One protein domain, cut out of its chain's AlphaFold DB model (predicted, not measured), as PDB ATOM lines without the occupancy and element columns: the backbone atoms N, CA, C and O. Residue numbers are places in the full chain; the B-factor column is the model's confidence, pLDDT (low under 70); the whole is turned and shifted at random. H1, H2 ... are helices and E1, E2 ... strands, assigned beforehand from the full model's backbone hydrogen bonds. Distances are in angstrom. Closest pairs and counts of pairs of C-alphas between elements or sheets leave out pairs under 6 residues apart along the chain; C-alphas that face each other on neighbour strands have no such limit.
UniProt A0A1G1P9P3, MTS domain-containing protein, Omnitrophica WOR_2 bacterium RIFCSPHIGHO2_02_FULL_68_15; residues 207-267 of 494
ATOM      1  N   PRO A 207     129.068 174.685 149.609       56.19
ATOM      2  CA  PRO A 207     129.433 175.456 148.421       56.19
ATOM      3  C   PRO A 207     129.968 176.821 148.849       56.19
ATOM      4  O   PRO A 207     130.880 177.354 148.224       56.19
ATOM      5  N   GLU A 208     129.525 177.310 150.009       66.50
ATOM      6  CA  GLU A 208     130.017 178.505 150.664       66.50
ATOM      7  C   GLU A 208     131.535 178.500 150.855       66.50
ATOM      8  O   GLU A 208     132.155 179.536 150.660       66.50
ATOM      9  N   ARG A 209     132.173 177.376 151.208       69.62
ATOM     10  CA  ARG A 209     133.634 177.331 151.390       69.62
ATOM     11  C   ARG A 209     134.368 177.479 150.061       69.62
ATOM     12  O   ARG A 209     135.291 178.287 149.978       69.62
ATOM     13  N   LEU A 210     133.960 176.724 149.039       71.31
ATOM     14  CA  LEU A 210     134.550 176.797 147.695       71.31
ATOM     15  C   LEU A 210     134.370 178.195 147.104       71.31
ATOM     16  O   LEU A 210     135.318 178.798 146.603       71.31
ATOM     17  N   ILE A 211     133.163 178.738 147.237       75.12
ATOM     18  CA  ILE A 211     132.818 180.076 146.778       75.12
ATOM     19  C   ILE A 211     133.621 181.130 147.549       75.12
ATOM     20  O   ILE A 211     134.225 181.988 146.916       75.12
ATOM     21  N   ARG A 212     133.727 181.053 148.887       80.56
ATOM     22  CA  ARG A 212     134.560 181.974 149.694       80.56
ATOM     23  C   ARG A 212     136.025 181.937 149.267       80.56
ATOM     24  O   ARG A 212     136.634 182.992 149.124       80.56
ATOM     25  N   GLN A 213     136.587 180.750 149.036       78.75
ATOM     26  CA  GLN A 213     137.971 180.599 148.578       78.75
ATOM     27  C   GLN A 213     138.184 181.206 147.189       78.75
ATOM     28  O   GLN A 213     139.167 181.911 146.973       78.75
ATOM     29  N   ALA A 214     137.263 180.967 146.255       80.88
ATOM     30  CA  ALA A 214     137.353 181.536 144.918       80.88
ATOM     31  C   ALA A 214     137.168 183.064 144.943       80.88
ATOM     32  O   ALA A 214     137.947 183.782 144.322       80.88
ATOM     33  N   LEU A 215     136.212 183.574 145.726       83.44
ATOM     34  CA  LEU A 215     135.981 185.009 145.901       83.44
ATOM     35  C   LEU A 215     137.172 185.724 146.552       83.44
ATOM     36  O   LEU A 215     137.503 186.835 146.141       83.44
ATOM     37  N   ALA A 216     137.850 185.090 147.513       81.62
ATOM     38  CA  ALA A 216     139.040 185.653 148.153       81.62
ATOM     39  C   ALA A 216     140.179 185.939 147.155       81.62
ATOM     40  O   ALA A 216     140.955 186.865 147.367       81.62
ATOM     41  N   ARG A 217     140.251 185.199 146.036       76.94
ATOM     42  CA  ARG A 217     141.259 185.416 144.981       76.94
ATOM     43  C   ARG A 217     140.972 186.633 144.105       76.94
ATOM     44  O   ARG A 217     141.897 187.226 143.569       76.94
ATOM     45  N   VAL A 218     139.703 187.000 143.941       71.81
ATOM     46  CA  VAL A 218     139.284 188.132 143.092       71.81
ATOM     47  C   VAL A 218     138.947 189.389 143.896       71.81
ATOM     48  O   VAL A 218     138.789 190.471 143.325       71.81
ATOM     49  N   THR A 219     138.801 189.278 145.221       70.56
ATOM     50  CA  THR A 219     138.337 190.374 146.083       70.56
ATOM     51  C   THR A 219     138.888 190.248 147.512       70.56
ATOM     52  O   THR A 219     138.695 189.229 148.176       70.56
ATOM     53  N   ARG A 220     139.550 191.300 148.020       61.78
ATOM     54  CA  ARG A 220     139.979 191.363 149.430       61.78
ATOM     55  C   ARG A 220     138.739 191.412 150.338       61.78
ATOM     56  O   ARG A 220     137.827 192.191 150.077       61.78
ATOM     57  N   GLY A 221     138.692 190.573 151.376       55.66
ATOM     58  CA  GLY A 221     137.622 190.570 152.389       55.66
ATOM     59  C   GLY A 221     136.369 189.739 152.070       55.66
ATOM     60  O   GLY A 221     135.459 189.688 152.890       55.66
ATOM     61  N   ALA A 222     136.297 189.044 150.930       58.53
ATOM     62  CA  ALA A 222     135.099 188.271 150.577       58.53
ATOM     63  C   ALA A 222     134.965 186.906 151.268       58.53
ATOM     64  O   ALA A 222     133.951 186.228 151.074       58.53
ATOM     65  N   SER A 223     135.929 186.518 152.106       61.69
ATOM     66  CA  SER A 223     135.856 185.312 152.938       61.69
ATOM     67  C   SER A 223     134.672 185.332 153.910       61.69
ATOM     68  O   SER A 223     134.246 184.267 154.348       61.69
ATOM     69  N   THR A 224     134.093 186.500 154.197       74.06
ATOM     70  CA  THR A 224     132.939 186.694 155.091       74.06
ATOM     71  C   THR A 224     131.609 186.903 154.360       74.06
ATOM     72  O   THR A 224     130.580 186.987 155.018       74.06
ATOM     73  N   SER A 225     131.585 186.898 153.020       81.94
ATOM     74  CA  SER A 225     130.356 187.140 152.242       81.94
ATOM     75  C   SER A 225     129.217 186.186 152.620       81.94
ATOM     76  O   SER A 225     129.439 184.984 152.781       81.94
ATOM     77  N   ALA A 226     127.990 186.699 152.716       86.25
ATOM     78  CA  ALA A 226     126.793 185.865 152.736       86.25
ATOM     79  C   ALA A 226     126.629 185.216 151.358       86.25
ATOM     80  O   ALA A 226     126.810 185.889 150.343       86.25
ATOM     81  N   ILE A 227     126.349 183.914 151.323       83.31
ATOM     82  CA  ILE A 227     126.242 183.136 150.088       83.31
ATOM     83  C   ILE A 227     124.867 182.497 150.060       83.31
ATOM     84  O   ILE A 227     124.460 181.875 151.040       83.31
ATOM     85  N   THR A 228     124.163 182.661 148.947       81.50
ATOM     86  CA  THR A 228     122.771 182.229 148.813       81.50
ATOM     87  C   THR A 228     122.594 181.506 147.482       81.50
ATOM     88  O   THR A 228     123.070 182.014 146.463       81.50
ATOM     89  N   PRO A 229     121.947 180.327 147.446       80.31
ATOM     90  CA  PRO A 229     121.555 179.699 146.190       80.31
ATOM     91  C   PRO A 229     120.719 180.660 145.338       80.31
ATOM     92  O   PRO A 229     119.852 181.363 145.853       80.31
ATOM     93  N   TYR A 230     120.978 180.693 144.035       83.06
ATOM     94  CA  TYR A 230     120.269 181.558 143.100       83.06
ATOM     95  C   TYR A 230     119.588 180.726 142.017       83.06
ATOM     96  O   TYR A 230     120.224 180.302 141.058       83.06
ATOM     97  N   ASP A 231     118.287 180.499 142.182       80.06
ATOM     98  CA  ASP A 231     117.453 179.766 141.228       80.06
ATOM     99  C   ASP A 231     116.088 180.464 141.085       80.06
ATOM    100  O   ASP A 231     115.095 180.035 141.670       80.06
ATOM    101  N   PRO A 232     116.027 181.606 140.373       78.25
ATOM    102  CA  PRO A 232     114.836 182.455 140.345       78.25
ATOM    103  C   PRO A 232     113.645 181.835 139.598       78.25
ATOM    104  O   PRO A 232     112.534 182.343 139.714       78.25
ATOM    105  N   LEU A 233     113.877 180.797 138.786       74.56
ATOM    106  CA  LEU A 233     112.863 180.171 137.929       74.56
ATOM    107  C   LEU A 233     112.656 178.680 138.236       74.56
ATOM    108  O   LEU A 233     111.761 178.069 137.655       74.56
ATOM    109  N   GLY A 234     113.446 178.115 139.152       70.19
ATOM    110  CA  GLY A 234     113.436 176.698 139.481       70.19
ATOM    111  C   GLY A 234     114.183 175.841 138.453       70.19
ATOM    112  O   GLY A 234     114.254 176.152 137.267       70.19
ATOM    113  N   GLY A 235     114.706 174.702 138.902       63.84
ATOM    114  CA  GLY A 235     115.325 173.694 138.034       63.84
ATOM    115  C   GLY A 235     116.836 173.845 137.841       63.84
ATOM    116  O   GLY A 235     117.418 173.054 137.099       63.84
ATOM    117  N   LEU A 236     117.475 174.802 138.523       68.25
ATOM    118  CA  LEU A 236     118.930 175.016 138.523       68.25
ATOM    119  C   LEU A 236     119.529 175.013 139.939       68.25
ATOM    120  O   LEU A 236     120.638 175.521 140.151       68.25
ATOM    121  N   ALA A 237     118.805 174.444 140.905       62.72
ATOM    122  CA  ALA A 237     119.171 174.411 142.315       62.72
ATOM    123  C   ALA A 237     120.651 174.045 142.524       62.72
ATOM    124  O   ALA A 237     121.144 173.036 142.024       62.72
ATOM    125  N   GLY A 238     121.354 174.943 143.225       61.88
ATOM    126  CA  GLY A 238     122.790 174.926 143.537       61.88
ATOM    127  C   GLY A 238     123.763 174.732 142.371       61.88
ATOM    128  O   GLY A 238     124.906 174.323 142.564       61.88
ATOM    129  N   THR A 239     123.343 175.135 141.175       75.44
ATOM    130  CA  THR A 239     124.262 175.453 140.074       75.44
ATOM    131  C   THR A 239     124.785 176.884 140.205       75.44
ATOM    132  O   THR A 239     125.967 177.143 139.982       75.44
ATOM    133  N   TYR A 240     123.920 177.814 140.614       84.25
ATOM    134  CA  TYR A 240     124.234 179.232 140.749       84.25
ATOM    135  C   TYR A 240     124.054 179.712 142.186       84.25
ATOM    136  O   TYR A 240     123.162 179.265 142.908       84.25
ATOM    137  N   PHE A 241     124.901 180.653 142.586       87.75
ATOM    138  CA  PHE A 241     124.893 181.274 143.903       87.75
ATOM    139  C   PHE A 241     125.160 182.764 143.765       87.75
ATOM    140  O   PHE A 241     125.958 183.184 142.927       87.75
ATOM    141  N   THR A 242     124.545 183.569 144.620       92.94
ATOM    142  CA  THR A 242     124.952 184.956 144.813       92.94
ATOM    143  C   THR A 242     125.843 185.081 146.034       92.94
ATOM    144  O   THR A 242     125.771 184.277 146.966       92.94
ATOM    145  N   ALA A 243     126.715 186.087 146.019       91.75
ATOM    146  CA  ALA A 243     127.492 186.459 147.188       91.75
ATOM    147  C   ALA A 243     127.363 187.952 147.492       91.75
ATOM    148  O   ALA A 243     127.553 188.809 146.617       91.75
ATOM    149  N   ARG A 244     127.078 188.249 148.762       91.56
ATOM    150  CA  ARG A 244     126.940 189.597 149.313       91.56
ATOM    151  C   ARG A 244     128.011 189.844 150.375       91.56
ATOM    152  O   ARG A 244     127.954 189.234 151.444       91.56
ATOM    153  N   PRO A 245     128.994 190.717 150.107       88.75
ATOM    154  CA  PRO A 245     129.952 191.157 151.118       88.75
ATOM    155  C   PRO A 245     129.250 191.798 152.333       88.75
ATOM    156  O   PRO A 245     128.196 192.405 152.145       88.75
ATOM    157  N   PRO A 246     129.821 191.747 153.554       84.38
ATOM    158  CA  PRO A 246     129.144 192.205 154.778       84.38
ATOM    159  C   PRO A 246     128.629 193.652 154.757       84.38
ATOM    160  O   PRO A 246     127.606 193.944 155.359       84.38
ATOM    161  N   ARG A 247     129.323 194.556 154.054       85.44
ATOM    162  CA  ARG A 247     128.956 195.983 153.943       85.44
ATOM    163  C   ARG A 247     128.179 196.320 152.667       85.44
ATOM    164  O   ARG A 247     127.928 197.485 152.389       85.44
ATOM    165  N   ALA A 248     127.854 195.325 151.844       86.62
ATOM    166  CA  ALA A 248     127.132 195.556 150.602       86.62
ATOM    167  C   ALA A 248     125.621 195.517 150.852       86.62
ATOM    168  O   ALA A 248     125.097 194.534 151.370       86.62
ATOM    169  N   ALA A 249     124.907 196.550 150.399       89.56
ATOM    170  CA  ALA A 249     123.446 196.597 150.480       89.56
ATOM    171  C   ALA A 249     122.763 195.495 149.642       89.56
ATOM    172  O   ALA A 249     121.632 195.096 149.915       89.56
ATOM    173  N   ARG A 250     123.442 194.994 148.601       92.12
ATOM    174  CA  ARG A 250     122.913 194.025 147.632       92.12
ATOM    175  C   ARG A 250     123.968 192.995 147.254       92.12
ATOM    176  O   ARG A 250     125.168 193.206 147.443       92.12
ATOM    177  N   ASP A 251     123.507 191.893 146.676       93.50
ATOM    178  CA  ASP A 251     124.385 190.895 146.074       93.50
ATOM    179  C   ASP A 251     125.335 191.555 145.075       93.50
ATOM    180  O   ASP A 251     124.926 192.341 144.224       93.50
ATOM    181  N   THR A 252     126.618 191.232 145.199       92.00
ATOM    182  CA  THR A 252     127.683 191.849 144.397       92.00
ATOM    183  C   THR A 252     128.282 190.867 143.398       92.00
ATOM    184  O   THR A 252     128.854 191.285 142.393       92.00
ATOM    185  N   TYR A 253     128.144 189.563 143.645       92.81
ATOM    186  CA  TYR A 253     128.674 188.526 142.767       92.81
ATOM    187  C   TYR A 253     127.617 187.489 142.428       92.81
ATOM    188  O   TYR A 253     126.792 187.137 143.271       92.81
ATOM    189  N   LEU A 254     127.702 186.980 141.205       94.94
ATOM    190  CA  LEU A 254     127.098 185.727 140.779       94.94
ATOM    191  C   LEU A 254     128.221 184.707 140.613       94.94
ATOM    192  O   LEU A 254     129.276 185.024 140.063       94.94
ATOM    193  N   VAL A 255     127.998 183.489 141.079       91.81
ATOM    194  CA  VAL A 255     128.963 182.397 141.027       91.81
ATOM    195  C   VAL A 255     128.274 181.176 140.458       91.81
ATOM    196  O   VAL A 255     127.174 180.834 140.886       91.81
ATOM    197  N   ARG A 256     128.922 180.516 139.499       90.88
ATOM    198  CA  ARG A 256     128.449 179.256 138.931       90.88
ATOM    199  C   ARG A 256     129.372 178.119 139.350       90.88
ATOM    200  O   ARG A 256     130.593 178.216 139.201       90.88
ATOM    201  N   LEU A 257     128.782 177.033 139.839       77.00
ATOM    202  CA  LEU A 257     129.468 175.779 140.111       77.00
ATOM    203  C   LEU A 257     129.236 174.780 138.972       77.00
ATOM    204  O   LEU A 257     128.122 174.601 138.491       77.00
ATOM    205  N   ALA A 258     130.287 174.085 138.545       71.00
ATOM    206  CA  ALA A 258     130.187 172.893 137.703       71.00
ATOM    207  C   ALA A 258     131.178 171.843 138.179       71.00
ATOM    208  O   ALA A 258     132.305 172.171 138.539       71.00
ATOM    209  N   ARG A 259     130.770 170.570 138.109       64.25
ATOM    210  CA  ARG A 259     131.658 169.421 138.354       64.25
ATOM    211  C   ARG A 259     132.438 169.545 139.678       64.25
ATOM    212  O   ARG A 259     133.615 169.215 139.743       64.25
ATOM    213  N   GLY A 260     131.783 170.069 140.720       56.62
ATOM    214  CA  GLY A 260     132.373 170.244 142.054       56.62
ATOM    215  C   GLY A 260     133.335 171.429 142.215       56.62
ATOM    216  O   GLY A 260     133.970 171.541 143.259       56.62
ATOM    217  N   ALA A 261     133.444 172.326 141.231       65.00
ATOM    218  CA  ALA A 261     134.321 173.494 141.275       65.00
ATOM    219  C   ALA A 261     133.594 174.784 140.866       65.00
ATOM    220  O   ALA A 261     132.544 174.749 140.225       65.00
ATOM    221  N   VAL A 262     134.173 175.934 141.224       79.50
ATOM    222  CA  VAL A 262     133.740 177.240 140.706       79.50
ATOM    223  C   VAL A 262     134.188 177.348 139.250       79.50
ATOM    224  O   VAL A 262     135.383 177.427 138.983       79.50
ATOM    225  N   GLU A 263     133.233 177.340 138.320       84.62
ATOM    226  CA  GLU A 263     133.513 177.473 136.884       84.62
ATOM    227  C   GLU A 263     133.714 178.942 136.506       84.62
ATOM    228  O   GLU A 263     134.622 179.274 135.749       84.62
ATOM    229  N   ALA A 264     132.877 179.830 137.048       90.25
ATOM    230  CA  ALA A 264     132.926 181.251 136.736       90.25
ATOM    231  C   ALA A 264     132.350 182.119 137.863       90.25
ATOM    232  O   ALA A 264     131.474 181.702 138.627       90.25
ATOM    233  N   ILE A 265     132.861 183.350 137.939       91.69
ATOM    234  CA  ILE A 265     132.411 184.409 138.843       91.69
ATOM    235  C   ILE A 265     132.171 185.659 138.005       91.69
ATOM    236  O   ILE A 265     133.042 186.066 137.236       91.69
ATOM    237  N   TRP A 266     131.026 186.298 138.213       93.44
ATOM    238  CA  TRP A 266     130.714 187.598 137.639       93.44
ATOM    239  C   TRP A 266     130.504 188.619 138.744       93.44
ATOM    240  O   TRP A 266     129.834 188.345 139.741       93.44
ATOM    241  N   ARG A 267     131.018 189.830 138.534       91.00
ATOM    242  CA  ARG A 267     130.632 190.994 139.325       91.00
ATOM    243  C   ARG A 267     129.311 191.535 138.797       91.00
ATOM    244  O   ARG A 267     129.246 191.963 137.650       91.00
TER     245      ARG A 267
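What this domain is: This is residues 207 to 267 of the 494 residues of the protein "MTS domain-containing protein" of Omnitrophica WOR_2 bacterium RIFCSPHIGHO2_02_FULL_68_15 (UniProt A0A1G1P9P3). A single strongly twisted sheet of four antiparallel strands forms a wall, and one helix, H1, packs over one face of it, making two layers; the other face has no named helix. The strands follow one another as a meander, each the antiparallel neighbour of the one before, in the order E1, E2, E3, E4, and the links H1 to E1 and E1 to E2 reach toward opposite ends of the longest axis. The printed part has 61 residues, with one named helix followed by four named strands, and its class is mixed, helices and strands. It is compact, with a radius of gyration of the C-alphas of 10.8 A and a rounded outline spanning 31 by 24 by 17 A.

Where its parts are: Find C-alpha 207 at (129.433, 175.456, 148.421); from there helix H1 runs through residues 207 to 218, 16.9 A from first to last C-alpha. Next comes strand E1, residues 226 to 229, 10.4 A long, beginning at C-alpha 226 at (126.793, 185.865, 152.736). Strand E2 is residues 240 to 244, 13.7 A, and strand E3 is residues 253 to 258, 16.5 A. Strand E4, residues 261 to 267, is the longest by residues at 18.0 A, and ends at C-alpha 267 at (130.632, 190.994, 139.325).

How they stand to each other: Start with the sheet, at its edge strand E1. E1 and E2 form a hairpin, their directions at 158 degrees; look for N 226 and O 244, 2.8 A apart, within hydrogen-bond range. E2 and E3 are a hairpin at 149 degrees, with N 241 and O 255 at 2.8 A. E3 and E4 are a hairpin at 159 degrees, with N 254 and O 266 at 2.9 A and N 266 and O 254 at 2.8 A. The edge strands E1 and E4 are apart. H1 is on the sheet, with 44 pairs of C-alphas within 10 A. Its closest C-alphas to E4 are those of Ile 211 and Val 262, 6.8 A, and to E1 those of Glu 208 and Ile 227, 6.0 A. H1 and E2 are near each other, with 8 pairs of C-alphas within 10 A. Within H1, 6 of 8 O i to N i+4 pairs are within hydrogen-bond range.

The domain as a whole: The two C-alphas farthest apart are those of Arg 220 and Gly 235, 32.4 A. The printed part has no cut and no long link; the link E3 to E4, two residues, is tight. Read the B-factor column for the model's confidence: the mean pLDDT of the printed part is 78.7, and it is under 70 at residues 207 to 209, 220 to 223, 235 to 238 and 259 to 261.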